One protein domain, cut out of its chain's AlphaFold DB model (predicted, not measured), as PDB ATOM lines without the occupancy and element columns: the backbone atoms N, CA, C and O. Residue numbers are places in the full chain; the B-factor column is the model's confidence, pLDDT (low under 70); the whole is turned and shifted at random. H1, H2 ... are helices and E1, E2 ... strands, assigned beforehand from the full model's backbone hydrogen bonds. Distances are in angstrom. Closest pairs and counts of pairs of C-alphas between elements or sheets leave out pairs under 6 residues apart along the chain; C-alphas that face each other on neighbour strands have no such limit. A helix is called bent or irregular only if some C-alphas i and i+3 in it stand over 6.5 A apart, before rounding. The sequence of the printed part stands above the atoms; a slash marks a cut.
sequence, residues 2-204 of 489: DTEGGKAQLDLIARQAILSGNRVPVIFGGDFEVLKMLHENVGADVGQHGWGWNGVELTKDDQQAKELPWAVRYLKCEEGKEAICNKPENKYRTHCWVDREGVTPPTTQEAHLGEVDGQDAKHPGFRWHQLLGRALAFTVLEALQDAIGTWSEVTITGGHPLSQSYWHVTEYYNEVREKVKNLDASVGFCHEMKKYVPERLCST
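Overview. This is residues 2 to 204 of the 489 residues of the protein "Hypothetical protein" of Trieres chinensis (UniProt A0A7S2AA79). Two lobes stand well separated, a head with H1 in the middle of H2, H7, H8 and H9 and beside the tiny sheet E1 E2, and a loop-rich foot with the short H3, H4 and H5; the long stretch of residues 48 to 63 runs from E2 in the head to H3 in the foot. From the foot, H6 runs off as a long arm, and residues 159 to 169 return from its far end to the head, so that an open triangle is left; a loop sticks out of the foot at residues 99 to 104. The printed part has 203 residues with nine named helices and two named strands, in the order H1 E1 H2 E2 H3 H4 H5 H6 H7 H8 H9; the sheet, order E1 E2, is parallel. The class is mostly helix, though under half of the residues are in named elements. The whole is loose, with a radius of gyration of the C-alphas of 23.1 A and spans of 56 by 56 by 48 A.

Arrangement. E1, residues 26 to 28, and E2, residues 45 to 47, are parallel neighbours at 10 degrees, with N 27 and O 45 at 2.9 A, within hydrogen-bond range. With H2, residues 32 to 42, they form a strand-helix-strand unit, two parallel strands with a helix between, whose crossover is right-handed. The closest C-alphas of H2 and E2 are those of Leu 35 and Val 46, 5.8 A. The hub is H1, residues 7 to 19, which touches four helices. It only just touches H2, with 3 pairs of C-alphas within 8 A, closest Asp 11 and Val 34 at 6.0 A. With its residues 15 to 19 alone it touches H7, residues 170 to 181, opposite ways at a steep tilt of 39 degrees, closest C-alphas Leu 19 and Arg 177, 5.5 A. With residues 7 to 12 alone it touches H8, residues 190 to 195, closest C-alphas Ala 8 and Cys 190, 4.6 A. H9, residues 199 to 202, touches H1, closest C-alphas Leu 12 and Cys 202, 5.9 A. Helix packing is mostly crossed, with 0 of 4 tilted pairs shallow. H6, residues 127 to 158, touches no helix; it is close to but not clearly touching H5, residues 88 to 91, closest C-alphas Arg 127 and Lys 91, 5.9 A. H3, residues 64 to 67, and H4, residues 82 to 85, are apart. Every O i to N i+4 pair is within hydrogen-bond range in H1, H2, H6 and H7; H8 has 0 of 2, but 2 of 3 O i to N i+3 pairs, and H3, H4, H5 and H9 are too short for an i+4 pair.

Along the chain. H1 begins at C-alpha 7, (21.461, -20.919, -7.356), and is 18.0 A long; H2 is 15.1 A and H7 16.5 A. H6 runs 45.8 A, from (27.746, 7.119, -7.791) to (-17.564, 0.662, -5.438). H8 is irregular: C-alphas 192 and 195 are 7.2 A apart.

Size, cuts and confidence. The C-alphas farthest apart are those of Pro 106 and Thr 157, 63.2 A. The printed part has no cut. The links E2 to H3, H3 to H4, H5 to H6 and H6 to H7 are long. Residues 2 to 5 and 114 to 123 have pLDDT under 70.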
ATOM      1  N   ASP A   2      29.260  -9.226  -6.535       34.47
ATOM      2  CA  ASP A   2      30.163 -10.282  -6.035       34.47
ATOM      3  C   ASP A   2      29.516 -10.927  -4.801       34.47
ATOM      4  O   ASP A   2      29.913 -10.704  -3.660       34.47
ATOM      5  N   THR A   3      28.433 -11.670  -5.006       42.50
ATOM      6  CA  THR A   3      27.915 -12.566  -3.968       42.50
ATOM      7  C   THR A   3      28.035 -13.962  -4.525       42.50
ATOM      8  O   THR A   3      27.224 -14.370  -5.351       42.50
ATOM      9  N   GLU A   4      29.090 -14.645  -4.098       49.97
ATOM     10  CA  GLU A   4      29.536 -16.004  -4.427       49.97
ATOM     11  C   GLU A   4      28.501 -17.095  -4.056       49.97
ATOM     12  O   GLU A   4      28.821 -18.135  -3.486       49.97
ATOM     13  N   GLY A   5      27.213 -16.865  -4.299       62.72
ATOM     14  CA  GLY A   5      26.139 -17.825  -4.095       62.72
ATOM     15  C   GLY A   5      25.750 -18.449  -5.421       62.72
ATOM     16  O   GLY A   5      25.282 -17.757  -6.319       62.72
ATOM     17  N   GLY A   6      25.905 -19.765  -5.535       87.50
ATOM     18  CA  GLY A   6      25.201 -20.516  -6.565       87.50
ATOM     19  C   GLY A   6      23.683 -20.419  -6.376       87.50
ATOM     20  O   GLY A   6      23.178 -19.956  -5.348       87.50
ATOM     21  N   LYS A   7      22.935 -20.899  -7.374       94.44
ATOM     22  CA  LYS A   7      21.461 -20.919  -7.356       94.44
ATOM     23  C   LYS A   7      20.896 -21.570  -6.087       94.44
ATOM     24  O   LYS A   7      19.892 -21.104  -5.561       94.44
ATOM     25  N   ALA A   8      21.579 -22.584  -5.554       94.94
ATOM     26  CA  ALA A   8      21.205 -23.289  -4.332       94.94
ATOM     27  C   ALA A   8      21.207 -22.397  -3.076       94.94
ATOM     28  O   ALA A   8      20.249 -22.409  -2.303       94.94
ATOM     29  N   GLN A   9      22.261 -21.598  -2.882       93.06
ATOM     30  CA  GLN A   9      22.369 -20.660  -1.762       93.06
ATOM     31  C   GLN A   9      21.311 -19.560  -1.874       93.06
ATOM     32  O   GLN A   9      20.675 -19.215  -0.878       93.06
ATOM     33  N   LEU A  10      21.110 -19.031  -3.085       93.44
ATOM     34  CA  LEU A  10      20.109 -17.999  -3.323       93.44
ATOM     35  C   LEU A  10      18.686 -18.521  -3.090       93.44
ATOM     36  O   LEU A  10      17.909 -17.839  -2.431       93.44
ATOM     37  N   ASP A  11      18.357 -19.722  -3.579       96.44
ATOM     38  CA  ASP A  11      17.047 -20.345  -3.350       96.44
ATOM     39  C   ASP A  11      16.798 -20.546  -1.846       96.44
ATOM     40  O   ASP A  11      15.762 -20.127  -1.333       96.44
ATOM     41  N   LEU A  12      17.782 -21.065  -1.097       95.75
ATOM     42  CA  LEU A  12      17.671 -21.187   0.361       95.75
ATOM     43  C   LEU A  12      17.386 -19.833   1.035       95.75
ATOM     44  O   LEU A  12      16.461 -19.734   1.841       95.75
ATOM     45  N   ILE A  13      18.145 -18.784   0.702       93.62
ATOM     46  CA  ILE A  13      17.954 -17.445   1.287       93.62
ATOM     47  C   ILE A  13      16.579 -16.873   0.918       93.62
ATOM     48  O   ILE A  13      15.894 -16.333   1.787       93.62
ATOM     49  N   ALA A  14      16.153 -17.011  -0.338       95.12
ATOM     50  CA  ALA A  14      14.867 -16.507  -0.805       95.12
ATOM     51  C   ALA A  14      13.692 -17.222  -0.118       95.12
ATOM     52  O   ALA A  14      12.765 -16.561   0.356       95.12
ATOM     53  N   ARG A  15      13.761 -18.553   0.043       96.25
ATOM     54  CA  ARG A  15      12.769 -19.311   0.823       96.25
ATOM     55  C   ARG A  15      12.730 -18.853   2.274       96.25
ATOM     56  O   ARG A  15      11.647 -18.596   2.789       96.25
ATOM     57  N   GLN A  16      13.883 -18.680   2.922       95.56
ATOM     58  CA  GLN A  16      13.943 -18.177   4.301       95.56
ATOM     59  C   GLN A  16      13.366 -16.761   4.433       95.56
ATOM     60  O   GLN A  16      12.644 -16.474   5.390       95.56
ATOM     61  N   ALA A  17      13.616 -15.888   3.456       93.06
ATOM     62  CA  ALA A  17      13.033 -14.552   3.417       93.06
ATOM     63  C   ALA A  17      11.498 -14.600   3.309       93.06
ATOM     64  O   ALA A  17      10.822 -13.924   4.088       93.06
ATOM     65  N   ILE A  18      10.945 -15.450   2.435       95.25
ATOM     66  CA  ILE A  18       9.492 -15.656   2.296       95.25
ATOM     67  C   ILE A  18       8.891 -16.237   3.585       95.25
ATOM     68  O   ILE A  18       7.877 -15.741   4.086       95.25
ATOM     69  N   LEU A  19       9.533 -17.264   4.148       95.25
ATOM     70  CA  LEU A  19       9.095 -17.958   5.362       95.25
ATOM     71  C   LEU A  19       9.153 -17.071   6.614       95.25
ATOM     72  O   LEU A  19       8.468 -17.364   7.599       95.25
ATOM     73  N   SER A  20       9.919 -15.975   6.595       85.94
ATOM     74  CA  SER A  20       9.974 -15.026   7.705       85.94
ATOM     75  C   SER A  20       8.620 -14.307   7.873       85.94
ATOM     76  O   SER A  20       8.266 -13.372   7.158       85.94
ATOM     77  N   GLY A  21       7.813 -14.767   8.837       75.94
ATOM     78  CA  GLY A  21       6.397 -14.385   8.985       75.94
ATOM     79  C   GLY A  21       6.111 -12.891   9.199       75.94
ATOM     80  O   GLY A  21       4.976 -12.457   9.021       75.94
ATOM     81  N   ASN A  22       7.131 -12.098   9.532       80.75
ATOM     82  CA  ASN A  22       7.010 -10.657   9.773       80.75
ATOM     83  C   ASN A  22       7.362  -9.797   8.547       80.75
ATOM     84  O   ASN A  22       7.316  -8.573   8.644       80.75
ATOM     85  N   ARG A  23       7.756 -10.403   7.419       81.06
ATOM     86  CA  ARG A  23       8.142  -9.681   6.199       81.06
ATOM     87  C   ARG A  23       7.190  -9.982   5.054       81.06
ATOM     88  O   ARG A  23       6.591 -11.055   4.987       81.06
ATOM     89  N   VAL A  24       7.060  -9.014   4.158       85.31
ATOM     90  CA  VAL A  24       6.359  -9.178   2.886       85.31
ATOM     91  C   VAL A  24       7.151 -10.180   2.026       85.31
ATOM     92  O   VAL A  24       8.368 -10.014   1.919       85.31
ATOM     93  N   PRO A  25       6.520 -11.212   1.434       86.00
ATOM     94  CA  PRO A  25       7.188 -12.238   0.629       86.00
ATOM     95  C   PRO A  25       7.516 -11.730  -0.785       86.00
ATOM     96  O   PRO A  25       7.157 -12.354  -1.779       86.00
ATOM     97  N   VAL A  26       8.186 -10.581  -0.859       88.62
ATOM     98  CA  VAL A  26       8.662  -9.988  -2.107       88.62
ATOM     99  C   VAL A  26      10.180 -10.121  -2.162       88.62
ATOM    100  O   VAL A  26      10.876  -9.699  -1.235       88.62
ATOM    101  N   ILE A  27      10.699 -10.694  -3.246       91.12
ATOM    102  CA  ILE A  27      12.138 -10.884  -3.462       91.12
ATOM    103  C   ILE A  27      12.589 -10.041  -4.653       91.12
ATOM    104  O   ILE A  27      12.178 -10.278  -5.786       91.12
ATOM    105  N   PHE A  28      13.472  -9.076  -4.398       88.00
ATOM    106  CA  PHE A  28      14.082  -8.254  -5.438       88.00
ATOM    107  C   PHE A  28      15.571  -8.565  -5.593       88.00
ATOM    108  O   PHE A  28      16.338  -8.450  -4.637       88.00
ATOM    109  N   GLY A  29      15.980  -8.889  -6.820       86.69
ATOM    110  CA  GLY A  29      17.369  -9.172  -7.181       86.69
ATOM    111  C   GLY A  29      17.781 -10.635  -6.981       86.69
ATOM    112  O   GLY A  29      17.162 -11.387  -6.233       86.69
ATOM    113  N   GLY A  30      18.839 -11.040  -7.689       88.12
ATOM    114  CA  GLY A  30      19.355 -12.411  -7.695       88.12
ATOM    115  C   GLY A  30      19.356 -13.057  -9.083       88.12
ATOM    116  O   GLY A  30      19.237 -12.379 -10.103       88.12
ATOM    117  N   ASP A  31      19.526 -14.377  -9.108       92.25
ATOM    118  CA  ASP A  31      19.465 -15.213 -10.306       92.25
ATOM    119  C   ASP A  31      18.018 -15.336 -10.804       92.25
ATOM    120  O   ASP A  31      17.111 -15.719 -10.060       92.25
ATOM    121  N   PHE A  32      17.811 -15.020 -12.081       92.12
ATOM    122  CA  PHE A  32      16.484 -14.977 -12.686       92.12
ATOM    123  C   PHE A  32      15.773 -16.336 -12.678       92.12
ATOM    124  O   PHE A  32      14.552 -16.370 -12.547       92.12
ATOM    125  N   GLU A  33      16.491 -17.460 -12.784       95.00
ATOM    126  CA  GLU A  33      15.856 -18.782 -12.758       95.00
ATOM    127  C   GLU A  33      15.313 -19.117 -11.369       95.00
ATOM    128  O   GLU A  33      14.222 -19.677 -11.267       95.00
ATOM    129  N   VAL A  34      16.030 -18.737 -10.306       95.94
ATOM    130  CA  VAL A  34      15.547 -18.894  -8.925       95.94
ATOM    131  C   VAL A  34      14.294 -18.050  -8.703       95.94
ATOM    132  O   VAL A  34      13.287 -18.562  -8.215       95.94
ATOM    133  N   LEU A  35      14.330 -16.776  -9.108       95.31
ATOM    134  CA  LEU A  35      13.189 -15.866  -8.975       95.31
ATOM    135  C   LEU A  35      11.972 -16.381  -9.751       95.31
ATOM    136  O   LEU A  35      10.886 -16.516  -9.189       95.31
ATOM    137  N   LYS A  36      12.165 -16.736 -11.024       96.19
ATOM    138  CA  LYS A  36      11.118 -17.297 -11.878       96.19
ATOM    139  C   LYS A  36      10.514 -18.563 -11.269       96.19
ATOM    140  O   LYS A  36       9.294 -18.684 -11.226       96.19
ATOM    141  N   MET A  37      11.346 -19.476 -10.764       97.19
ATOM    142  CA  MET A  37      10.884 -20.708 -10.124       97.19
ATOM    143  C   MET A  37       9.982 -20.411  -8.920       97.19
ATOM    144  O   MET A  37       8.906 -21.002  -8.821       97.19
ATOM    145  N   LEU A  38      10.373 -19.479  -8.045       97.00
ATOM    146  CA  LEU A  38       9.559 -19.094  -6.889       97.00
ATOM    147  C   LEU A  38       8.226 -18.469  -7.326       97.00
ATOM    148  O   LEU A  38       7.172 -18.820  -6.797       97.00
ATOM    149  N   HIS A  39       8.240 -17.598  -8.330       96.62
ATOM    150  CA  HIS A  39       7.009 -17.025  -8.863       96.62
ATOM    151  C   HIS A  39       6.063 -18.095  -9.427       96.62
ATOM    152  O   HIS A  39       4.904 -18.173  -9.023       96.62
ATOM    153  N   GLU A  40       6.564 -18.967 -10.304       97.25
ATOM    154  CA  GLU A  40       5.747 -19.969 -10.997       97.25
ATOM    155  C   GLU A  40       5.209 -21.063 -10.062       97.25
ATOM    156  O   GLU A  40       4.102 -21.553 -10.277       97.25
ATOM    157  N   ASN A  41       5.964 -21.450  -9.024       97.88
ATOM    158  CA  ASN A  41       5.605 -22.594  -8.178       97.88
ATOM    159  C   ASN A  41       4.964 -22.206  -6.844       97.88
ATOM    160  O   ASN A  41       4.152 -22.970  -6.321       97.88
ATOM    161  N   VAL A  42       5.308 -21.044  -6.277       96.88
ATOM    162  CA  VAL A  42       4.759 -20.608  -4.982       96.88
ATOM    163  C   VAL A  42       3.976 -19.302  -5.058       96.88
ATOM    164  O   VAL A  42       3.356 -18.921  -4.069       96.88
ATOM    165  N   GLY A  43       3.936 -18.643  -6.220       95.56
ATOM    166  CA  GLY A  43       3.251 -17.362  -6.388       95.56
ATOM    167  C   GLY A  43       3.935 -16.225  -5.639       95.56
ATOM    168  O   GLY A  43       3.262 -15.285  -5.243       95.56
ATOM    169  N   ALA A  44       5.243 -16.327  -5.384       94.94
ATOM    170  CA  ALA A  44       5.979 -15.235  -4.762       94.94
ATOM    171  C   ALA A  44       6.057 -14.035  -5.715       94.94
ATOM    172  O   ALA A  44       6.264 -14.192  -6.924       94.94
ATOM    173  N   ASP A  45       5.946 -12.838  -5.151       93.00
ATOM    174  CA  ASP A  45       6.240 -11.612  -5.875       93.00
ATOM    175  C   ASP A  45       7.752 -11.492  -6.011       93.00
ATOM    176  O   ASP A  45       8.493 -11.394  -5.029       93.00
ATOM    177  N   VAL A  46       8.231 -11.536  -7.245       93.25
ATOM    178  CA  VAL A  46       9.657 -11.452  -7.536       93.25
ATOM    179  C   VAL A  46       9.911 -10.345  -8.535       93.25
ATOM    180  O   VAL A  46       9.107 -10.093  -9.431       93.25
ATOM    181  N   GLY A  47      11.059  -9.699  -8.404       88.25
ATOM    182  CA  GLY A  47      11.481  -8.678  -9.341       88.25
ATOM    183  C   GLY A  47      12.980  -8.704  -9.553       88.25
ATOM    184  O   GLY A  47      13.764  -9.007  -8.656       88.25
ATOM    185  N   GLN A  48      13.391  -8.333 -10.756       85.50
ATOM    186  CA  GLN A  48      14.775  -8.014 -11.047       85.50
ATOM    187  C   GLN A  48      14.805  -6.574 -11.526       85.50
ATOM    188  O   GLN A  48      14.143  -6.219 -12.499       85.50
ATOM    189  N   HIS A  49      15.553  -5.729 -10.825       79.31
ATOM    190  CA  HIS A  49      15.756  -4.376 -11.300       79.31
ATOM    191  C   HIS A  49      16.780  -4.401 -12.434       79.31
ATOM    192  O   HIS A  49      17.774  -5.135 -12.408       79.31
ATOM    193  N   GLY A  50      16.545  -3.562 -13.435       82.31
ATOM    194  CA  GLY A  50      17.590  -3.224 -14.379       82.31
ATOM    195  C   GLY A  50      18.722  -2.464 -13.689       82.31
ATOM    196  O   GLY A  50      18.682  -2.104 -12.512       82.31
ATOM    197  N   TRP A  51      19.734  -2.163 -14.479       83.81
ATOM    198  CA  TRP A  51      20.895  -1.398 -14.048       83.81
ATOM    199  C   TRP A  51      20.671   0.122 -14.018       83.81
ATOM    200  O   TRP A  51      21.565   0.874 -13.648       83.81
ATOM    201  N   GLY A  52      19.508   0.599 -14.469       86.31
ATOM    202  CA  GLY A  52      19.224   2.033 -14.571       86.31
ATOM    203  C   GLY A  52      20.049   2.769 -15.636       86.31
ATOM    204  O   GLY A  52      20.053   3.992 -15.660       86.31
ATOM    205  N   TRP A  53      20.751   2.057 -16.528       89.50
ATOM    206  CA  TRP A  53      21.591   2.671 -17.568       89.50
ATOM    207  C   TRP A  53      20.812   3.288 -18.732       89.50
ATOM    208  O   TRP A  53      21.385   4.054 -19.510       89.50
ATOM    209  N   ASN A  54      19.539   2.931 -18.902       86.69
ATOM    210  CA  ASN A  54      18.720   3.474 -19.980       86.69
ATOM    211  C   ASN A  54      18.558   4.988 -19.786       86.69
ATOM    212  O   ASN A  54      18.201   5.440 -18.705       86.69
ATOM    213  N   GLY A  55      18.855   5.765 -20.829       85.19
ATOM    214  CA  GLY A  55      18.832   7.232 -20.772       85.19
ATOM    215  C   GLY A  55      20.083   7.880 -20.164       85.19
ATOM    216  O   GLY A  55      20.192   9.101 -20.183       85.19
ATOM    217  N   VAL A  56      21.057   7.103 -19.668       91.06
ATOM    218  CA  VAL A  56      22.341   7.649 -19.199       91.06
ATOM    219  C   VAL A  56      23.260   7.901 -20.393       91.06
ATOM    220  O   VAL A  56      23.796   6.964 -20.997       91.06
ATOM    221  N   GLU A  57      23.447   9.176 -20.729       94.25
ATOM    222  CA  GLU A  57      24.353   9.615 -21.792       94.25
ATOM    223  C   GLU A  57      25.829   9.323 -21.472       94.25
ATOM    224  O   GLU A  57      26.255   9.322 -20.314       94.25
ATOM    225  N   LEU A  58      26.626   9.083 -22.519       96.25
ATOM    226  CA  LEU A  58      28.067   8.872 -22.388       96.25
ATOM    227  C   LEU A  58      28.783  10.193 -22.097       96.25
ATOM    228  O   LEU A  58      28.567  11.200 -22.771       96.25
ATOM    229  N   THR A  59      29.694  10.151 -21.132       96.75
ATOM    230  CA  THR A  59      30.636  11.228 -20.848       96.75
ATOM    231  C   THR A  59      31.820  11.141 -21.807       96.75
ATOM    232  O   THR A  59      32.511  10.119 -21.843       96.75
ATOM    233  N   LYS A  60      32.060  12.210 -22.571       96.94
ATOM    234  CA  LYS A  60      33.141  12.285 -23.574       96.94
ATOM    235  C   LYS A  60      34.368  13.037 -23.067       96.94
ATOM    236  O   LYS A  60      35.504  12.647 -23.340       96.94
ATOM    237  N   ASP A  61      34.129  14.101 -22.309       96.81
ATOM    238  CA  ASP A  61      35.149  14.941 -21.690       96.81
ATOM    239  C   ASP A  61      34.580  15.727 -20.491       96.81
ATOM    240  O   ASP A  61      33.371  15.741 -20.250       96.81
ATOM    241  N   ASP A  62      35.462  16.375 -19.720       96.00
ATOM    242  CA  ASP A  62      35.090  17.161 -18.533       96.00
ATOM    243  C   ASP A  62      34.224  18.401 -18.872       96.00
ATOM    244  O   ASP A  62      33.600  18.977 -17.977       96.00
ATOM    245  N   GLN A  63      34.194  18.858 -20.132       96.50
ATOM    246  CA  GLN A  63      33.382  20.004 -20.549       96.50
ATOM    247  C   GLN A  63      31.943  19.564 -20.834       96.50
ATOM    248  O   GLN A  63      31.023  20.093 -20.211       96.50
ATOM    249  N   GLN A  64      31.752  18.551 -21.679       96.62
ATOM    250  CA  GLN A  64      30.445  17.962 -21.969       96.62
ATOM    251  C   GLN A  64      29.801  17.369 -20.710       96.62
ATOM    252  O   GLN A  64      28.600  17.523 -20.498       96.62
ATOM    253  N   ALA A  65      30.591  16.782 -19.805       94.94
ATOM    254  CA  ALA A  65      30.074  16.287 -18.532       94.94
ATOM    255  C   ALA A  65      29.350  17.366 -17.709       94.94
ATOM    256  O   ALA A  65      28.433  17.048 -16.957       94.94
ATOM    257  N   LYS A  66      29.736  18.643 -17.827       93.06
ATOM    258  CA  LYS A  66      29.088  19.753 -17.104       93.06
ATOM    259  C   LYS A  66      27.735  20.141 -17.696       93.06
ATOM    260  O   LYS A  66      26.943  20.752 -16.986       93.06
ATOM    261  N   GLU A  67      27.477  19.782 -18.947       93.88
ATOM    262  CA  GLU A  67      26.205  20.019 -19.637       93.88
ATOM    263  C   GLU A  67      25.182  18.921 -19.320       93.88
ATOM    264  O   GLU A  67      23.981  19.174 -19.325       93.88
ATOM    265  N   LEU A  68      25.649  17.720 -18.959       91.94
ATOM    266  CA  LEU A  68      24.783  16.625 -18.530       91.94
ATOM    267  C   LEU A  68      24.037  16.952 -17.221       91.94
ATOM    268  O   LEU A  68      24.586  17.658 -16.353       91.94
ATOM    269  N   PRO A  69      22.834  16.376 -17.004       88.44
ATOM    270  CA  PRO A  69      22.152  16.444 -15.718       88.44
ATOM    271  C   PRO A  69      23.078  15.991 -14.595       88.44
ATOM    272  O   PRO A  69      23.790  14.989 -14.717       88.44
ATOM    273  N   TRP A  70      23.072  16.725 -13.481       88.19
ATOM    274  CA  TRP A  70      24.021  16.507 -12.388       88.19
ATOM    275  C   TRP A  70      24.083  15.039 -11.951       88.19
ATOM    276  O   TRP A  70      25.174  14.508 -11.751       88.19
ATOM    277  N   ALA A  71      22.924  14.384 -11.876       86.25
ATOM    278  CA  ALA A  71      22.750  13.003 -11.451       86.25
ATOM    279  C   ALA A  71      23.587  11.991 -12.253       86.25
ATOM    280  O   ALA A  71      24.053  11.020 -11.650       86.25
ATOM    281  N   VAL A  72      23.808  12.236 -13.554       89.94
ATOM    282  CA  VAL A  72      24.403  11.274 -14.501       89.94
ATOM    283  C   VAL A  72      25.837  11.588 -14.928       89.94
ATOM    284  O   VAL A  72      26.483  10.756 -15.564       89.94
ATOM    285  N   ARG A  73      26.361  12.759 -14.551       91.75
ATOM    286  CA  ARG A  73      27.737  13.170 -14.880       91.75
ATOM    287  C   ARG A  73      28.741  12.104 -14.455       91.75
ATOM    288  O   ARG A  73      28.723  11.693 -13.295       91.75
ATOM    289  N   TYR A  74      29.622  11.705 -15.372       93.75
ATOM    290  CA  TYR A  74      30.693  10.738 -15.125       93.75
ATOM    291  C   TYR A  74      30.233   9.336 -14.679       93.75
ATOM    292  O   TYR A  74      31.061   8.541 -14.243       93.75
ATOM    293  N   LEU A  75      28.940   8.995 -14.785       92.38
ATOM    294  CA  LEU A  75      28.467   7.638 -14.475       92.38
ATOM    295  C   LEU A  75      28.890   6.625 -15.541       92.38
ATOM    296  O   LEU A  75      29.197   5.481 -15.222       92.38
ATOM    297  N   LYS A  76      28.870   7.047 -16.807       94.06
ATOM    298  CA  LYS A  76      29.143   6.208 -17.971       94.06
ATOM    299  C   LYS A  76      30.055   6.976 -18.916       94.06
ATOM    300  O   LYS A  76      29.711   8.089 -19.302       94.06
ATOM    301  N   CYS A  77      31.200   6.409 -19.276       94.56
ATOM    302  CA  CYS A  77      32.167   7.046 -20.172       94.56
ATOM    303  C   CYS A  77      32.127   6.432 -21.571       94.56
ATOM    304  O   CYS A  77      31.811   5.254 -21.729       94.56
ATOM    305  N   GLU A  78      32.455   7.247 -22.574       96.56
ATOM    306  CA  GLU A  78      32.791   6.761 -23.913       96.56
ATOM    307  C   GLU A  78      34.025   5.843 -23.853       96.56
ATOM    308  O   GLU A  78      34.893   6.010 -22.990       96.56
ATOM    309  N   GLU A  79      34.090   4.863 -24.753       96.19
ATOM    310  CA  GLU A  79      35.217   3.929 -24.837       96.19
ATOM    311  C   GLU A  79      36.543   4.694 -25.008       96.19
ATOM    312  O   GLU A  79      36.662   5.599 -25.839       96.19
ATOM    313  N   GLY A  80      37.541   4.363 -24.187       96.00
ATOM    314  CA  GLY A  80      38.833   5.056 -24.147       96.00
ATOM    315  C   GLY A  80      38.848   6.347 -23.314       96.00
ATOM    316  O   GLY A  80      39.868   7.043 -23.279       96.00
ATOM    317  N   LYS A  81      37.739   6.697 -22.644       96.25
ATOM    318  CA  LYS A  81      37.622   7.848 -21.723       96.25
ATOM    319  C   LYS A  81      37.421   7.438 -20.264       96.25
ATOM    320  O   LYS A  81      37.133   8.285 -19.421       96.25
ATOM    321  N   GLU A  82      37.626   6.169 -19.925       94.19
ATOM    322  CA  GLU A  82      37.375   5.601 -18.596       94.19
ATOM    323  C   GLU A  82      38.166   6.320 -17.500       94.19
ATOM    324  O   GLU A  82      37.675   6.468 -16.385       94.19
ATOM    325  N   ALA A  83      39.359   6.834 -17.821       93.69
ATOM    326  CA  ALA A  83      40.176   7.618 -16.897       93.69
ATOM    327  C   ALA A  83      39.451   8.861 -16.349       93.69
ATOM    328  O   ALA A  83      39.766   9.296 -15.248       93.69
ATOM    329  N   ILE A  84      38.480   9.421 -17.081       94.06
ATOM    330  CA  ILE A  84      37.692  10.581 -16.647       94.06
ATOM    331  C   ILE A  84      36.638  10.157 -15.618       94.06
ATOM    332  O   ILE A  84      36.527  10.786 -14.566       94.06
ATOM    333  N   CYS A  85      35.894   9.081 -15.888       91.50
ATOM    334  CA  CYS A  85      34.888   8.561 -14.957       91.50
ATOM    335  C   CYS A  85      35.517   7.918 -13.715       91.50
ATOM    336  O   CYS A  85      34.950   7.997 -12.631       91.50
ATOM    337  N   ASN A  86      36.698   7.313 -13.860       88.62
ATOM    338  CA  ASN A  86      37.404   6.630 -12.778       88.62
ATOM    339  C   ASN A  86      38.230   7.564 -11.885       88.62
ATOM    340  O   ASN A  86      38.839   7.074 -10.933       88.62
ATOM    341  N   LYS A  87      38.253   8.882 -12.146       88.50
ATOM    342  CA  LYS A  87      38.825   9.837 -11.188       88.50
ATOM    343  C   LYS A  87      38.073   9.702  -9.852       88.50
ATOM    344  O   LYS A  87      36.837   9.713  -9.882       88.50
ATOM    345  N   PRO A  88      38.758   9.566  -8.703       83.50
ATOM    346  CA  PRO A  88      38.104   9.360  -7.412       83.50
ATOM    347  C   PRO A  88      36.984  10.367  -7.119       83.50
ATOM    348  O   PRO A  88      35.891   9.963  -6.739       83.50
ATOM    349  N   GLU A  89      37.202  11.650  -7.407       84.62
ATOM    350  CA  GLU A  89      36.239  12.738  -7.205       84.62
ATOM    351  C   GLU A  89      34.994  12.661  -8.109       84.62
ATOM    352  O   GLU A  89      33.938  13.203  -7.779       84.62
ATOM    353  N   ASN A  90      35.106  11.982  -9.253       88.69
ATOM    354  CA  ASN A  90      34.004  11.778 -10.189       88.69
ATOM    355  C   ASN A  90      33.243  10.489  -9.882       88.69
ATOM    356  O   ASN A  90      32.025  10.447 -10.047       88.69
ATOM    357  N   LYS A  91      33.955   9.453  -9.432       85.94
ATOM    358  CA  LYS A  91      33.406   8.130  -9.133       85.94
ATOM    359  C   LYS A  91      32.736   8.079  -7.760       85.94
ATOM    360  O   LYS A  91      31.674   7.466  -7.617       85.94
ATOM    361  N   TYR A  92      33.331   8.743  -6.775       84.31
ATOM    362  CA  TYR A  92      32.902   8.735  -5.385       84.31
ATOM    363  C   TYR A  92      32.573  10.151  -4.922       84.31
ATOM    364  O   TYR A  92      33.371  11.077  -5.028       84.31
ATOM    365  N   ARG A  93      31.380  10.313  -4.357       85.06
ATOM    366  CA  ARG A  93      30.951  11.541  -3.698       85.06
ATOM    367  C   ARG A  93      30.774  11.259  -2.215       85.06
ATOM    368  O   ARG A  93      29.714  10.824  -1.777       85.06
ATOM    369  N   THR A  94      31.841  11.487  -1.460       84.75
ATOM    370  CA  THR A  94      31.884  11.269  -0.009       84.75
ATOM    371  C   THR A  94      32.272  12.547   0.700       84.75
ATOM    372  O   THR A  94      33.082  13.310   0.185       84.75
ATOM    373  N   HIS A  95      31.758  12.745   1.902       88.00
ATOM    374  CA  HIS A  95      32.228  13.773   2.812       88.00
ATOM    375  C   HIS A  95      32.278  13.151   4.194       88.00
ATOM    376  O   HIS A  95      31.322  12.482   4.580       88.00
ATOM    377  N   CYS A  96      33.401  13.308   4.885       89.12
ATOM    378  CA  CYS A  96      33.675  12.544   6.097       89.12
ATOM    379  C   CYS A  96      33.299  13.267   7.382       89.12
ATOM    380  O   CYS A  96      33.119  12.617   8.412       89.12
ATOM    381  N   TRP A  97      33.123  14.585   7.311       93.06
ATOM    382  CA  TRP A  97      32.737  15.392   8.452       93.06
ATOM    383  C   TRP A  97      32.097  16.706   8.028       93.06
ATOM    384  O   TRP A  97      32.594  17.364   7.125       93.06
ATOM    385  N   VAL A  98      31.031  17.092   8.724       93.38
ATOM    386  CA  VAL A  98      30.440  18.431   8.660       93.38
ATOM    387  C   VAL A  98      30.586  19.034  10.048       93.38
ATOM    388  O   VAL A  98      30.141  18.426  11.030       93.38
ATOM    389  N   ASP A  99      31.212  20.209  10.121       94.50
ATOM    390  CA  ASP A  99      31.417  20.921  11.379       94.50
ATOM    391  C   ASP A  99      30.089  21.169  12.093       94.50
ATOM    392  O   ASP A  99      29.099  21.591  11.492       94.50
ATOM    393  N   ARG A 100      30.078  20.897  13.399       93.94
ATOM    394  CA  ARG A 100      28.895  21.026  14.247       93.94
ATOM    395  C   ARG A 100      29.258  21.620  15.597       93.94
ATOM    396  O   ARG A 100      30.353  21.409  16.115       93.94
ATOM    397  N   GLU A 101      28.325  22.364  16.172       95.12
ATOM    398  CA  GLU A 101      28.517  22.980  17.480       95.12
ATOM    399  C   GLU A 101      28.625  21.905  18.574       95.12
ATOM    400  O   GLU A 101      27.835  20.964  18.621       95.12
ATOM    401  N   GLY A 102      29.620  22.035  19.455       94.81
ATOM    402  CA  GLY A 102      29.772  21.172  20.631       94.81
ATOM    403  C   GLY A 102      30.406  19.798  20.391       94.81
ATOM    404  O   GLY A 102      30.559  19.050  21.354       94.81
ATOM    405  N   VAL A 103      30.816  19.460  19.162       96.06
ATOM    406  CA  VAL A 103      31.512  18.196  18.869       96.06
ATOM    407  C   VAL A 103      32.776  18.466  18.065       96.06
ATOM    408  O   VAL A 103      32.714  18.922  16.926       96.06
ATOM    409  N   THR A 104      33.921  18.111  18.642       96.44
ATOM    410  CA  THR A 104      35.209  18.096  17.944       96.44
ATOM    411  C   THR A 104      35.648  16.644  17.784       96.44
ATOM    412  O   THR A 104      35.860  15.979  18.803       96.44
ATOM    413  N   PRO A 105      35.790  16.128  16.549       96.31
ATOM    414  CA  PRO A 105      36.289  14.780  16.318       96.31
ATOM    415  C   PRO A 105      37.648  14.563  17.004       96.31
ATOM    416  O   PRO A 105      38.565  15.356  16.784       96.31
ATOM    417  N   PRO A 106      37.813  13.502  17.817       96.44
ATOM    418  CA  PRO A 106      39.098  13.203  18.451       96.44
ATOM    419  C   PRO A 106      40.197  12.856  17.440       96.44
ATOM    420  O   PRO A 106      41.373  13.114  17.685       96.44
ATOM    421  N   THR A 107      39.803  12.284  16.302       95.38
ATOM    422  CA  THR A 107      40.678  11.966  15.171       95.38
ATOM    423  C   THR A 107      40.429  12.953  14.036       95.38
ATOM    424  O   THR A 107      39.278  13.277  13.736       95.38
ATOM    425  N   THR A 108      41.497  13.421  13.381       95.12
ATOM    426  CA  THR A 108      41.401  14.282  12.194       95.12
ATOM    427  C   THR A 108      40.574  13.598  11.110       95.12
ATOM    428  O   THR A 108      40.883  12.477  10.710       95.12
ATOM    429  N   GLN A 109      39.531  14.283  10.646       92.75
ATOM    430  CA  GLN A 109      38.632  13.766   9.622       92.75
ATOM    431  C   GLN A 109      39.205  14.030   8.231       92.75
ATOM    432  O   GLN A 109      39.721  15.116   7.958       92.75
ATOM    433  N   GLU A 110      39.122  13.036   7.355       88.69
ATOM    434  CA  GLU A 110      39.540  13.172   5.962       88.69
ATOM    435  C   GLU A 110      38.579  14.083   5.184       88.69
ATOM    436  O   GLU A 110      37.441  14.309   5.590       88.69
ATOM    437  N   ALA A 111      39.011  14.622   4.043       84.25
ATOM    438  CA  ALA A 111      38.092  15.354   3.166       84.25
ATOM    439  C   ALA A 111      37.103  14.392   2.477       84.25
ATOM    440  O   ALA A 111      35.903  14.671   2.365       84.25
ATOM    441  N   HIS A 112      37.624  13.236   2.057       80.44
ATOM    442  CA  HIS A 112      36.936  12.177   1.328       80.44
ATOM    443  C   HIS A 112      37.510  10.824   1.757       80.44
ATOM    444  O   HIS A 112      38.691  10.750   2.069       80.44
ATOM    445  N   LEU A 113      36.726   9.748   1.656       74.94
ATOM    446  CA  LEU A 113      37.162   8.372   1.965       74.94
ATOM    447  C   LEU A 113      38.288   7.841   1.033       74.94
ATOM    448  O   LEU A 113      38.658   6.678   1.125       74.94
ATOM    449  N   GLY A 114      38.756   8.638   0.062       57.97
ATOM    450  CA  GLY A 114      39.472   8.185  -1.137       57.97
ATOM    451  C   GLY A 114      40.994   8.140  -1.062       57.97
ATOM    452  O   GLY A 114      41.607   7.623  -1.994       57.97
ATOM    453  N   GLU A 115      41.618   8.654  -0.001       53.03
ATOM    454  CA  GLU A 115      43.087   8.719   0.073       53.03
ATOM    455  C   GLU A 115      43.725   7.638   0.949       53.03
ATOM    456  O   GLU A 115      44.915   7.372   0.785       53.03
ATOM    457  N   VAL A 116      42.980   7.004   1.861       47.53
ATOM    458  CA  VAL A 116      43.628   6.316   2.990       47.53
ATOM    459  C   VAL A 116      43.545   4.796   2.971       47.53
ATOM    460  O   VAL A 116      44.512   4.181   3.395       47.53
ATOM    461  N   ASP A 117      42.522   4.177   2.389       47.50
ATOM    462  CA  ASP A 117      42.477   2.722   2.194       47.50
ATOM    463  C   ASP A 117      41.582   2.426   0.990       47.50
ATOM    464  O   ASP A 117      40.391   2.723   1.022       47.50
ATOM    465  N   GLY A 118      42.185   1.936  -0.100       46.22
ATOM    466  CA  GLY A 118      41.609   1.863  -1.447       46.22
ATOM    467  C   GLY A 118      40.090   1.699  -1.493       46.22
ATOM    468  O   GLY A 118      39.576   0.624  -1.203       46.22
ATOM    469  N   GLN A 119      39.392   2.759  -1.918       53.03
ATOM    470  CA  GLN A 119      37.963   2.697  -2.201       53.03
ATOM    471  C   GLN A 119      37.711   1.639  -3.278       53.03
ATOM    472  O   GLN A 119      37.921   1.874  -4.470       53.03
ATOM    473  N   ASP A 120      37.247   0.464  -2.873       57.97
ATOM    474  CA  ASP A 120      36.647  -0.493  -3.786       57.97
ATOM    475  C   ASP A 120      35.209  -0.064  -4.157       57.97
ATOM    476  O   ASP A 120      34.719   1.019  -3.812       57.97
ATOM    477  N   ALA A 121      34.525  -0.871  -4.965       57.28
ATOM    478  CA  ALA A 121      33.155  -0.591  -5.382       57.28
ATOM    479  C   ALA A 121      32.134  -0.636  -4.225       57.28
ATOM    480  O   ALA A 121      30.969  -0.363  -4.472       57.28
ATOM    481  N   LYS A 122      32.517  -0.979  -2.989       61.34
ATOM    482  CA  LYS A 122      31.599  -1.236  -1.867       61.34
ATOM    483  C   LYS A 122      31.434  -0.032  -0.940       61.34
ATOM    484  O   LYS A 122      30.540  -0.029  -0.099       61.34
ATOM    485  N   HIS A 123      32.244   1.012  -1.108       66.94
ATOM    486  CA  HIS A 123      32.228   2.152  -0.198       66.94
ATOM    487  C   HIS A 123      31.073   3.143  -0.456       66.94
ATOM    488  O   HIS A 123      30.616   3.315  -1.595       66.94
ATOM    489  N   PRO A 124      30.617   3.839   0.604       70.44
ATOM    490  CA  PRO A 124      29.663   4.940   0.519       70.44
ATOM    491  C   PRO A 124      30.056   5.977  -0.535       70.44
ATOM    492  O   PRO A 124      31.230   6.196  -0.821       70.44
ATOM    493  N   GLY A 125      29.060   6.643  -1.118       78.31
ATOM    494  CA  GLY A 125      29.291   7.705  -2.097       78.31
ATOM    495  C   GLY A 125      29.628   7.229  -3.510       78.31
ATOM    496  O   GLY A 125      29.703   8.069  -4.407       78.31
ATOM    497  N   PHE A 126      29.773   5.923  -3.759       85.19
ATOM    498  CA  PHE A 126      29.923   5.421  -5.125       85.19
ATOM    499  C   PHE A 126      28.684   5.778  -5.958       85.19
ATOM    500  O   PHE A 126      27.562   5.357  -5.664       85.19
ATOM    501  N   ARG A 127      28.871   6.574  -7.014       86.75
ATOM    502  CA  ARG A 127      27.746   7.119  -7.791       86.75
ATOM    503  C   ARG A 127      26.919   6.049  -8.500       86.75
ATOM    504  O   ARG A 127      25.729   6.249  -8.727       86.75
ATOM    505  N   TRP A 128      27.521   4.905  -8.796       86.44
ATOM    506  CA  TRP A 128      26.809   3.736  -9.297       86.44
ATOM    507  C   TRP A 128      25.742   3.236  -8.315       86.44
ATOM    508  O   TRP A 128      24.592   3.040  -8.702       86.44
ATOM    509  N   HIS A 129      26.075   3.119  -7.026       85.38
ATOM    510  CA  HIS A 129      25.101   2.751  -5.997       85.38
ATOM    511  C   HIS A 129      23.982   3.785  -5.870       85.38
ATOM    512  O   HIS A 129      22.837   3.419  -5.630       85.38
ATOM    513  N   GLN A 130      24.280   5.069  -6.093       85.19
ATOM    514  CA  GLN A 130      23.249   6.109  -6.139       85.19
ATOM    515  C   GLN A 130      22.305   5.922  -7.334       85.19
ATOM    516  O   GLN A 130      21.100   6.105  -7.182       85.19
ATOM    517  N   LEU A 131      22.819   5.549  -8.514       87.69
ATOM    518  CA  LEU A 131      21.982   5.227  -9.676       87.69
ATOM    519  C   LEU A 131      21.088   4.018  -9.390       87.69
ATOM    520  O   LEU A 131      19.882   4.085  -9.621       87.69
ATOM    521  N   LEU A 132      21.658   2.953  -8.827       86.31
ATOM    522  CA  LEU A 132      20.904   1.766  -8.443       86.31
ATOM    523  C   LEU A 132      19.821   2.094  -7.401       86.31
ATOM    524  O   LEU A 132      18.666   1.713  -7.572       86.31
ATOM    525  N   GLY A 133      20.163   2.866  -6.368       85.19
ATOM    526  CA  GLY A 133      19.211   3.335  -5.362       85.19
ATOM    527  C   GLY A 133      18.075   4.168  -5.962       85.19
ATOM    528  O   GLY A 133      16.924   3.997  -5.571       85.19
ATOM    529  N   ARG A 134      18.362   5.014  -6.961       84.31
ATOM    530  CA  ARG A 134      17.332   5.768  -7.702       84.31
ATOM    531  C   ARG A 134      16.428   4.851  -8.525       84.31
ATOM    532  O   ARG A 134      15.220   5.052  -8.504       84.31
ATOM    533  N   ALA A 135      16.983   3.852  -9.211       85.56
ATOM    534  CA  ALA A 135      16.191   2.886  -9.977       85.56
ATOM    535  C   ALA A 135      15.243   2.078  -9.069       85.56
ATOM    536  O   ALA A 135      14.069   1.896  -9.392       85.56
ATOM    537  N   LEU A 136      15.733   1.660  -7.897       85.62
ATOM    538  CA  LEU A 136      14.922   1.001  -6.870       85.62
ATOM    539  C   LEU A 136      13.828   1.928  -6.329       85.62
ATOM    540  O   LEU A 136      12.666   1.534  -6.272       85.62
ATOM    541  N   ALA A 137      14.179   3.168  -5.974       85.38
ATOM    542  CA  ALA A 137      13.217   4.149  -5.481       85.38
ATOM    543  C   ALA A 137      12.116   4.431  -6.512       85.38
ATOM    544  O   ALA A 137      10.945   4.471  -6.153       85.38
ATOM    545  N   PHE A 138      12.479   4.565  -7.790       84.38
ATOM    546  CA  PHE A 138      11.521   4.781  -8.870       84.38
ATOM    547  C   PHE A 138      10.536   3.614  -9.004       84.38
ATOM    548  O   PHE A 138       9.336   3.848  -9.045       84.38
ATOM    549  N   THR A 139      11.022   2.370  -8.932       83.56
ATOM    550  CA  THR A 139      10.161   1.170  -8.950       83.56
ATOM    551  C   THR A 139       9.130   1.194  -7.814       83.56
ATOM    552  O   THR A 139       7.959   0.882  -8.015       83.56
ATOM    553  N   VAL A 140       9.547   1.589  -6.605       85.31
ATOM    554  CA  VAL A 140       8.636   1.708  -5.453       85.31
ATOM    555  C   VAL A 140       7.627   2.840  -5.655       85.31
ATOM    556  O   VAL A 140       6.456   2.678  -5.324       85.31
ATOM    557  N   LEU A 141       8.061   3.982  -6.194       86.31
ATOM    558  CA  LEU A 141       7.186   5.124  -6.457       86.31
ATOM    559  C   LEU A 141       6.134   4.810  -7.528       86.31
ATOM    560  O   LEU A 141       4.972   5.153  -7.324       86.31
ATOM    561  N   GLU A 142       6.507   4.119  -8.607       85.06
ATOM    562  CA  GLU A 142       5.561   3.640  -9.623       85.06
ATOM    563  C   GLU A 142       4.538   2.677  -9.012       85.06
ATOM    564  O   GLU A 142       3.335   2.882  -9.160       85.06
ATOM    565  N   ALA A 143       4.988   1.696  -8.222       85.38
ATOM    566  CA  ALA A 143       4.082   0.764  -7.551       85.38
ATOM    567  C   ALA A 143       3.102   1.474  -6.593       85.38
ATOM    568  O   ALA A 143       1.928   1.106  -6.508       85.38
ATOM    569  N   LEU A 144       3.559   2.510  -5.877       87.75
ATOM    570  CA  LEU A 144       2.698   3.329  -5.019       87.75
ATOM    571  C   LEU A 144       1.689   4.144  -5.834       87.75
ATOM    572  O   LEU A 144       0.531   4.257  -5.429       87.75
ATOM    573  N   GLN A 145       2.112   4.706  -6.965       87.50
ATOM    574  CA  GLN A 145       1.236   5.452  -7.864       87.50
ATOM    575  C   GLN A 145       0.138   4.552  -8.442       87.50
ATOM    576  O   GLN A 145      -1.036   4.921  -8.379       87.50
ATOM    577  N   ASP A 146       0.495   3.355  -8.907       87.50
ATOM    578  CA  ASP A 146      -0.453   2.363  -9.421       87.50
ATOM    579  C   ASP A 146      -1.436   1.898  -8.340       87.50
ATOM    580  O   ASP A 146      -2.643   1.795  -8.588       87.50
ATOM    581  N   ALA A 147      -0.953   1.672  -7.113       88.19
ATOM    582  CA  ALA A 147      -1.805   1.316  -5.982       88.19
ATOM    583  C   ALA A 147      -2.813   2.430  -5.660       88.19
ATOM    584  O   ALA A 147      -4.008   2.161  -5.523       88.19
ATOM    585  N   ILE A 148      -2.361   3.689  -5.593       89.62
ATOM    586  CA  ILE A 148      -3.230   4.851  -5.349       89.62
ATOM    587  C   ILE A 148      -4.250   5.016  -6.481       89.62
ATOM    588  O   ILE A 148      -5.427   5.253  -6.203       89.62
ATOM    589  N   GLY A 149      -3.825   4.862  -7.740       90.06
ATOM    590  CA  GLY A 149      -4.707   4.897  -8.907       90.06
ATOM    591  C   GLY A 149      -5.797   3.831  -8.819       90.06
ATOM    592  O   GLY A 149      -6.985   4.154  -8.856       90.06
ATOM    593  N   THR A 150      -5.400   2.583  -8.566       89.00
ATOM    594  CA  THR A 150      -6.317   1.447  -8.394       89.00
ATOM    595  C   THR A 150      -7.316   1.697  -7.262       89.00
ATOM    596  O   THR A 150      -8.523   1.515  -7.429       89.00
ATOM    597  N   TRP A 151      -6.844   2.149  -6.097       91.81
ATOM    598  CA  TRP A 151      -7.715   2.444  -4.958       91.81
ATOM    599  C   TRP A 151      -8.690   3.588  -5.255       91.81
ATOM    600  O   TRP A 151      -9.851   3.527  -4.842       91.81
ATOM    601  N   SER A 152      -8.253   4.608  -5.993       91.69
ATOM    602  CA  SER A 152      -9.105   5.714  -6.438       91.69
ATOM    603  C   SER A 152     -10.227   5.219  -7.358       91.69
ATOM    604  O   SER A 152     -11.401   5.452  -7.084       91.69
ATOM    605  N   GLU A 153      -9.903   4.443  -8.395       91.44
ATOM    606  CA  GLU A 153     -10.898   3.901  -9.334       91.44
ATOM    607  C   GLU A 153     -11.929   2.993  -8.648       91.44
ATOM    608  O   GLU A 153     -13.142   3.105  -8.874       91.44
ATOM    609  N   VAL A 154     -11.457   2.115  -7.759       91.44
ATOM    610  CA  VAL A 154     -12.316   1.201  -6.999       91.44
ATOM    611  C   VAL A 154     -13.221   1.968  -6.044       91.44
ATOM    612  O   VAL A 154     -14.390   1.620  -5.908       91.44
ATOM    613  N   THR A 155     -12.731   3.022  -5.393       93.00
ATOM    614  CA  THR A 155     -13.569   3.813  -4.477       93.00
ATOM    615  C   THR A 155     -14.573   4.701  -5.208       93.00
ATOM    616  O   THR A 155     -15.684   4.884  -4.713       93.00
ATOM    617  N   ILE A 156     -14.249   5.178  -6.414       92.88
ATOM    618  CA  ILE A 156     -15.196   5.901  -7.279       92.88
ATOM    619  C   ILE A 156     -16.357   4.990  -7.703       92.88
ATOM    620  O   ILE A 156     -17.510   5.420  -7.706       92.88
ATOM    621  N   THR A 157     -16.067   3.737  -8.064       92.69
ATOM    622  CA  THR A 157     -17.068   2.804  -8.613       92.69
ATOM    623  C   THR A 157     -17.791   1.979  -7.545       92.69
ATOM    624  O   THR A 157     -19.001   1.778  -7.639       92.69
ATOM    625  N   GLY A 158     -17.070   1.510  -6.526       90.50
ATOM    626  CA  GLY A 158     -17.564   0.662  -5.438       90.50
ATOM    627  C   GLY A 158     -17.959   1.414  -4.163       90.50
ATOM    628  O   GLY A 158     -18.563   0.819  -3.272       90.50
ATOM    629  N   GLY A 159     -17.660   2.714  -4.075       91.81
ATOM    630  CA  GLY A 159     -17.929   3.548  -2.906       91.81
ATOM    631  C   GLY A 159     -16.867   3.441  -1.803       91.81
ATOM    632  O   GLY A 159     -15.871   2.728  -1.916       91.81
ATOM    633  N   HIS A 160     -17.087   4.184  -0.716       89.69
ATOM    634  CA  HIS A 160     -16.232   4.173   0.472       89.69
ATOM    635  C   HIS A 160     -16.866   3.372   1.623       89.69
ATOM    636  O   HIS A 160     -18.085   3.453   1.811       89.69
ATOM    637  N   PRO A 161     -16.056   2.688   2.460       90.75
ATOM    638  CA  PRO A 161     -14.586   2.604   2.418       90.75
ATOM    639  C   PRO A 161     -14.053   1.628   1.350       90.75
ATOM    640  O   PRO A 161     -14.798   0.792   0.849       90.75
ATOM    641  N   LEU A 162     -12.750   1.711   1.035       90.25
ATOM    642  CA  LEU A 162     -12.066   0.743   0.166       90.25
ATOM    643  C   LEU A 162     -12.234  -0.679   0.732       90.25
ATOM    644  O   LEU A 162     -11.928  -0.921   1.904       90.25
ATOM    645  N   SER A 163     -12.707  -1.614  -0.101       89.69
ATOM    646  CA  SER A 163     -12.898  -3.012   0.303       89.69
ATOM    647  C   SER A 163     -11.599  -3.620   0.835       89.69
ATOM    648  O   SER A 163     -10.518  -3.385   0.292       89.69
ATOM    649  N   GLN A 164     -11.721  -4.442   1.882       89.19
ATOM    650  CA  GLN A 164     -10.591  -5.104   2.535       89.19
ATOM    651  C   GLN A 164      -9.725  -5.905   1.559       89.19
ATOM    652  O   GLN A 164      -8.507  -5.908   1.696       89.19
ATOM    653  N   SER A 165     -10.334  -6.492   0.529       87.62
ATOM    654  CA  SER A 165      -9.646  -7.262  -0.513       87.62
ATOM    655  C   SER A 165      -8.558  -6.490  -1.274       87.62
ATOM    656  O   SER A 165      -7.727  -7.115  -1.918       87.62
ATOM    657  N   TYR A 166      -8.554  -5.152  -1.226       85.81
ATOM    658  CA  TYR A 166      -7.583  -4.312  -1.943       85.81
ATOM    659  C   TYR A 166      -6.386  -3.863  -1.097       85.81
ATOM    660  O   TYR A 166      -5.474  -3.234  -1.631       85.81
ATOM    661  N   TRP A 167      -6.389  -4.136   0.210       83.62
ATOM    662  CA  TRP A 167      -5.317  -3.689   1.110       83.62
ATOM    663  C   TRP A 167      -4.951  -4.699   2.206       83.62
ATOM    664  O   TRP A 167      -3.844  -4.646   2.741       83.62
ATOM    665  N   HIS A 168      -5.823  -5.662   2.516       87.69
ATOM    666  CA  HIS A 168      -5.479  -6.814   3.342       87.69
ATOM    667  C   HIS A 168      -4.878  -7.929   2.485       87.69
ATOM    668  O   HIS A 168      -5.581  -8.667   1.804       87.69
ATOM    669  N   VAL A 169      -3.561  -8.080   2.578       88.50
ATOM    670  CA  VAL A 169      -2.760  -9.060   1.820       88.50
ATOM    671  C   VAL A 169      -2.277 -10.234   2.681       88.50
ATOM    672  O   VAL A 169      -1.471 -11.052   2.250       88.50
ATOM    673  N   THR A 170      -2.760 -10.338   3.924       90.19
ATOM    674  CA  THR A 170      -2.317 -11.362   4.884       90.19
ATOM    675  C   THR A 170      -2.595 -12.783   4.400       90.19
ATOM    676  O   THR A 170      -1.725 -13.640   4.535       90.19
ATOM    677  N   GLU A 171      -3.778 -13.040   3.837       91.25
ATOM    678  CA  GLU A 171      -4.143 -14.364   3.315       91.25
ATOM    679  C   GLU A 171      -3.243 -14.764   2.151       91.25
ATOM    680  O   GLU A 171      -2.656 -15.842   2.182       91.25
ATOM    681  N   TYR A 172      -3.041 -13.847   1.204       92.31
ATOM    682  CA  TYR A 172      -2.120 -14.025   0.086       92.31
ATOM    683  C   TYR A 172      -0.697 -14.353   0.566       92.31
ATOM    684  O   TYR A 172      -0.111 -15.352   0.156       92.31
ATOM    685  N   TYR A 173      -0.152 -13.590   1.522       93.56
ATOM    686  CA  TYR A 173       1.184 -13.869   2.061       93.56
ATOM    687  C   TYR A 173       1.269 -15.208   2.793       93.56
ATOM    688  O   TYR A 173       2.296 -15.884   2.724       93.56
ATOM    689  N   ASN A 174       0.215 -15.605   3.504       93.75
ATOM    690  CA  ASN A 174       0.169 -16.906   4.160       93.75
ATOM    691  C   ASN A 174       0.097 -18.042   3.138       93.75
ATOM    692  O   ASN A 174       0.795 -19.035   3.313       93.75
ATOM    693  N   GLU A 175      -0.658 -17.883   2.053       95.38
ATOM    694  CA  GLU A 175      -0.713 -18.858   0.964       95.38
ATOM    695  C   GLU A 175       0.667 -19.066   0.325       95.38
ATOM    696  O   GLU A 175       1.106 -20.207   0.184       95.38
ATOM    697  N   VAL A 176       1.390 -17.985   0.012       96.44
ATOM    698  CA  VAL A 176       2.756 -18.067  -0.538       96.44
ATOM    699  C   VAL A 176       3.692 -18.806   0.426       96.44
ATOM    700  O   VAL A 176       4.437 -19.697   0.018       96.44
ATOM    701  N   ARG A 177       3.625 -18.503   1.729       96.06
ATOM    702  CA  ARG A 177       4.435 -19.189   2.753       96.06
ATOM    703  C   ARG A 177       4.102 -20.670   2.864       96.06
ATOM    704  O   ARG A 177       5.019 -21.486   2.923       96.06
ATOM    705  N   GLU A 178       2.822 -21.025   2.888       96.56
ATOM    706  CA  GLU A 178       2.397 -22.425   2.931       96.56
ATOM    707  C   GLU A 178       2.816 -23.176   1.663       96.56
ATOM    708  O   GLU A 178       3.264 -24.319   1.756       96.56
ATOM    709  N   LYS A 179       2.778 -22.538   0.489       97.62
ATOM    710  CA  LYS A 179       3.312 -23.132  -0.744       97.62
ATOM    711  C   LYS A 179       4.818 -23.377  -0.664       97.62
ATOM    712  O   LYS A 179       5.250 -24.448  -1.065       97.62
ATOM    713  N   VAL A 180       5.608 -22.459  -0.095       97.06
ATOM    714  CA  VAL A 180       7.052 -22.689   0.123       97.06
ATOM    715  C   VAL A 180       7.301 -23.859   1.076       97.06
ATOM    716  O   VAL A 180       8.151 -24.698   0.784       97.06
ATOM    717  N   LYS A 181       6.557 -23.956   2.186       96.81
ATOM    718  CA  LYS A 181       6.690 -25.075   3.142       96.81
ATOM    719  C   LYS A 181       6.390 -26.433   2.508       96.81
ATOM    720  O   LYS A 181       7.008 -27.423   2.883       96.81
ATOM    721  N   ASN A 182       5.440 -26.468   1.576       97.62
ATOM    722  CA  ASN A 182       4.975 -27.684   0.910       97.62
ATOM    723  C   ASN A 182       5.593 -27.886  -0.486       97.62
ATOM    724  O   ASN A 182       5.140 -28.756  -1.229       97.62
ATOM    725  N   LEU A 183       6.590 -27.080  -0.865       97.31
ATOM    726  CA  LEU A 183       7.215 -27.161  -2.178       97.31
ATOM    727  C   LEU A 183       7.989 -28.478  -2.304       97.31
ATOM    728  O   LEU A 183       8.786 -28.821  -1.432       97.31
ATOM    729  N   ASP A 184       7.752 -29.214  -3.391       96.81
ATOM    730  CA  ASP A 184       8.394 -30.507  -3.625       96.81
ATOM    731  C   ASP A 184       9.925 -30.372  -3.686       96.81
ATOM    732  O   ASP A 184      10.459 -29.424  -4.265       96.81
ATOM    733  N   ALA A 185      10.640 -31.344  -3.116       95.94
ATOM    734  CA  ALA A 185      12.098 -31.306  -3.016       95.94
ATOM    735  C   ALA A 185      12.823 -31.337  -4.375       95.94
ATOM    736  O   ALA A 185      13.994 -30.960  -4.462       95.94
ATOM    737  N   SER A 186      12.147 -31.785  -5.438       96.31
ATOM    738  CA  SER A 186      12.657 -31.746  -6.813       96.31
ATOM    739  C   SER A 186      12.516 -30.378  -7.489       96.31
ATOM    740  O   SER A 186      13.092 -30.172  -8.557       96.31
ATOM    741  N   VAL A 187      11.772 -29.445  -6.885       97.12
ATOM    742  CA  VAL A 187      11.547 -28.105  -7.428       97.12
ATOM    743  C   VAL A 187      12.521 -27.106  -6.807       97.12
ATOM    744  O   VAL A 187      12.591 -26.927  -5.587       97.12
ATOM    745  N   GLY A 188      13.242 -26.400  -7.677       95.94
ATOM    746  CA  GLY A 188      14.246 -25.412  -7.297       95.94
ATOM    747  C   GLY A 188      15.624 -26.020  -7.044       95.94
ATOM    748  O   GLY A 188      15.935 -27.119  -7.490       95.94
ATOM    749  N   PHE A 189      16.463 -25.266  -6.339       96.88
ATOM    750  CA  PHE A 189      17.887 -25.550  -6.147       96.88
ATOM    751  C   PHE A 189      18.260 -25.726  -4.667       96.88
ATOM    752  O   PHE A 189      19.356 -26.185  -4.352       96.88
ATOM    753  N   CYS A 190      17.365 -25.390  -3.732       96.81
ATOM    754  CA  CYS A 190      17.654 -25.394  -2.297       96.81
ATOM    755  C   CYS A 190      18.141 -26.763  -1.784       96.81
ATOM    756  O   CYS A 190      19.089 -26.828  -1.003       96.81
ATOM    757  N   HIS A 191      17.572 -27.871  -2.271       96.31
ATOM    758  CA  HIS A 191      17.938 -29.226  -1.828       96.31
ATOM    759  C   HIS A 191      19.363 -29.647  -2.230       96.31
ATOM    760  O   HIS A 191      19.913 -30.601  -1.670       96.31
ATOM    761  N   GLU A 192      20.028 -28.912  -3.126       95.75
ATOM    762  CA  GLU A 192      21.459 -29.088  -3.404       95.75
ATOM    763  C   GLU A 192      22.338 -28.709  -2.194       95.75
ATOM    764  O   GLU A 192      23.482 -29.164  -2.080       95.75
ATOM    765  N   MET A 193      21.788 -27.943  -1.242       95.38
ATOM    766  CA  MET A 193      22.451 -27.538   0.001       95.38
ATOM    767  C   MET A 193      22.515 -28.644   1.060       95.38
ATOM    768  O   MET A 193      23.193 -28.455   2.069       95.38
ATOM    769  N   LYS A 194      21.897 -29.814   0.842       95.94
ATOM    770  CA  LYS A 194      21.840 -30.918   1.827       95.94
ATOM    771  C   LYS A 194      23.199 -31.467   2.281       95.94
ATOM    772  O   LYS A 194      23.294 -32.137   3.301       95.94
ATOM    773  N   LYS A 195      24.265 -31.207   1.513       94.38
ATOM    774  CA  LYS A 195      25.653 -31.526   1.903       94.38
ATOM    775  C   LYS A 195      26.245 -30.539   2.917       94.38
ATOM    776  O   LYS A 195      27.283 -30.830   3.500       94.38
ATOM    777  N   TYR A 196      25.634 -29.367   3.075       96.00
ATOM    778  CA  TYR A 196      26.127 -28.276   3.913       96.00
ATOM    779  C   TYR A 196      25.232 -28.013   5.127       96.00
ATOM    780  O   TYR A 196      25.742 -27.659   6.189       96.00
ATOM    781  N   VAL A 197      23.919 -28.181   4.979       97.00
ATOM    782  CA  VAL A 197      22.919 -27.930   6.024       97.00
ATOM    783  C   VAL A 197      21.818 -28.999   5.997       97.00
ATOM    784  O   VAL A 197      21.661 -29.656   4.965       97.00
ATOM    785  N   PRO A 198      21.043 -29.182   7.085       97.38
ATOM    786  CA  PRO A 198      19.910 -30.105   7.091       97.38
ATOM    787  C   PRO A 198      18.919 -29.816   5.961       97.38
ATOM    788  O   PRO A 198      18.532 -28.672   5.742       97.38
ATOM    789  N   GLU A 199      18.469 -30.856   5.262       95.81
ATOM    790  CA  GLU A 199      17.605 -30.721   4.078       95.81
ATOM    791  C   GLU A 199      16.291 -29.978   4.370       95.81
ATOM    792  O   GLU A 199      15.827 -29.164   3.573       95.81
ATOM    793  N   ARG A 200      15.729 -30.194   5.562       95.94
ATOM    794  CA  ARG A 200      14.489 -29.551   6.013       95.94
ATOM    795  C   ARG A 200      14.574 -28.027   6.151       95.94
ATOM    796  O   ARG A 200      13.535 -27.379   6.207       95.94
ATOM    797  N   LEU A 201      15.770 -27.422   6.109       96.62
ATOM    798  CA  LEU A 201      15.904 -25.959   6.057       96.62
ATOM    799  C   LEU A 201      15.210 -25.333   4.847       96.62
ATOM    800  O   LEU A 201      14.854 -24.162   4.904       96.62
ATOM    801  N   CYS A 202      14.991 -26.074   3.763       97.25
ATOM    802  CA  CYS A 202      14.291 -25.542   2.595       97.25
ATOM    803  C   CYS A 202      12.802 -25.246   2.850       97.25
ATOM    804  O   CYS A 202      12.204 -24.476   2.102       97.25
ATOM    805  N   SER A 203      12.218 -25.819   3.907       96.88
ATOM    806  CA  SER A 203      10.801 -25.684   4.278       96.88
ATOM    807  C   SER A 203      10.587 -25.195   5.717       96.88
ATOM    808  O   SER A 203       9.455 -24.948   6.126       96.88
ATOM    809  N   THR A 204      11.656 -25.062   6.503       96.69
ATOM    810  CA  THR A 204      11.601 -24.709   7.925       96.69
ATOM    811  C   THR A 204      11.986 -23.240   8.138       96.69
ATOM    812  O   THR A 204      13.108 -22.872   7.798       96.69
TER     813      THR A 204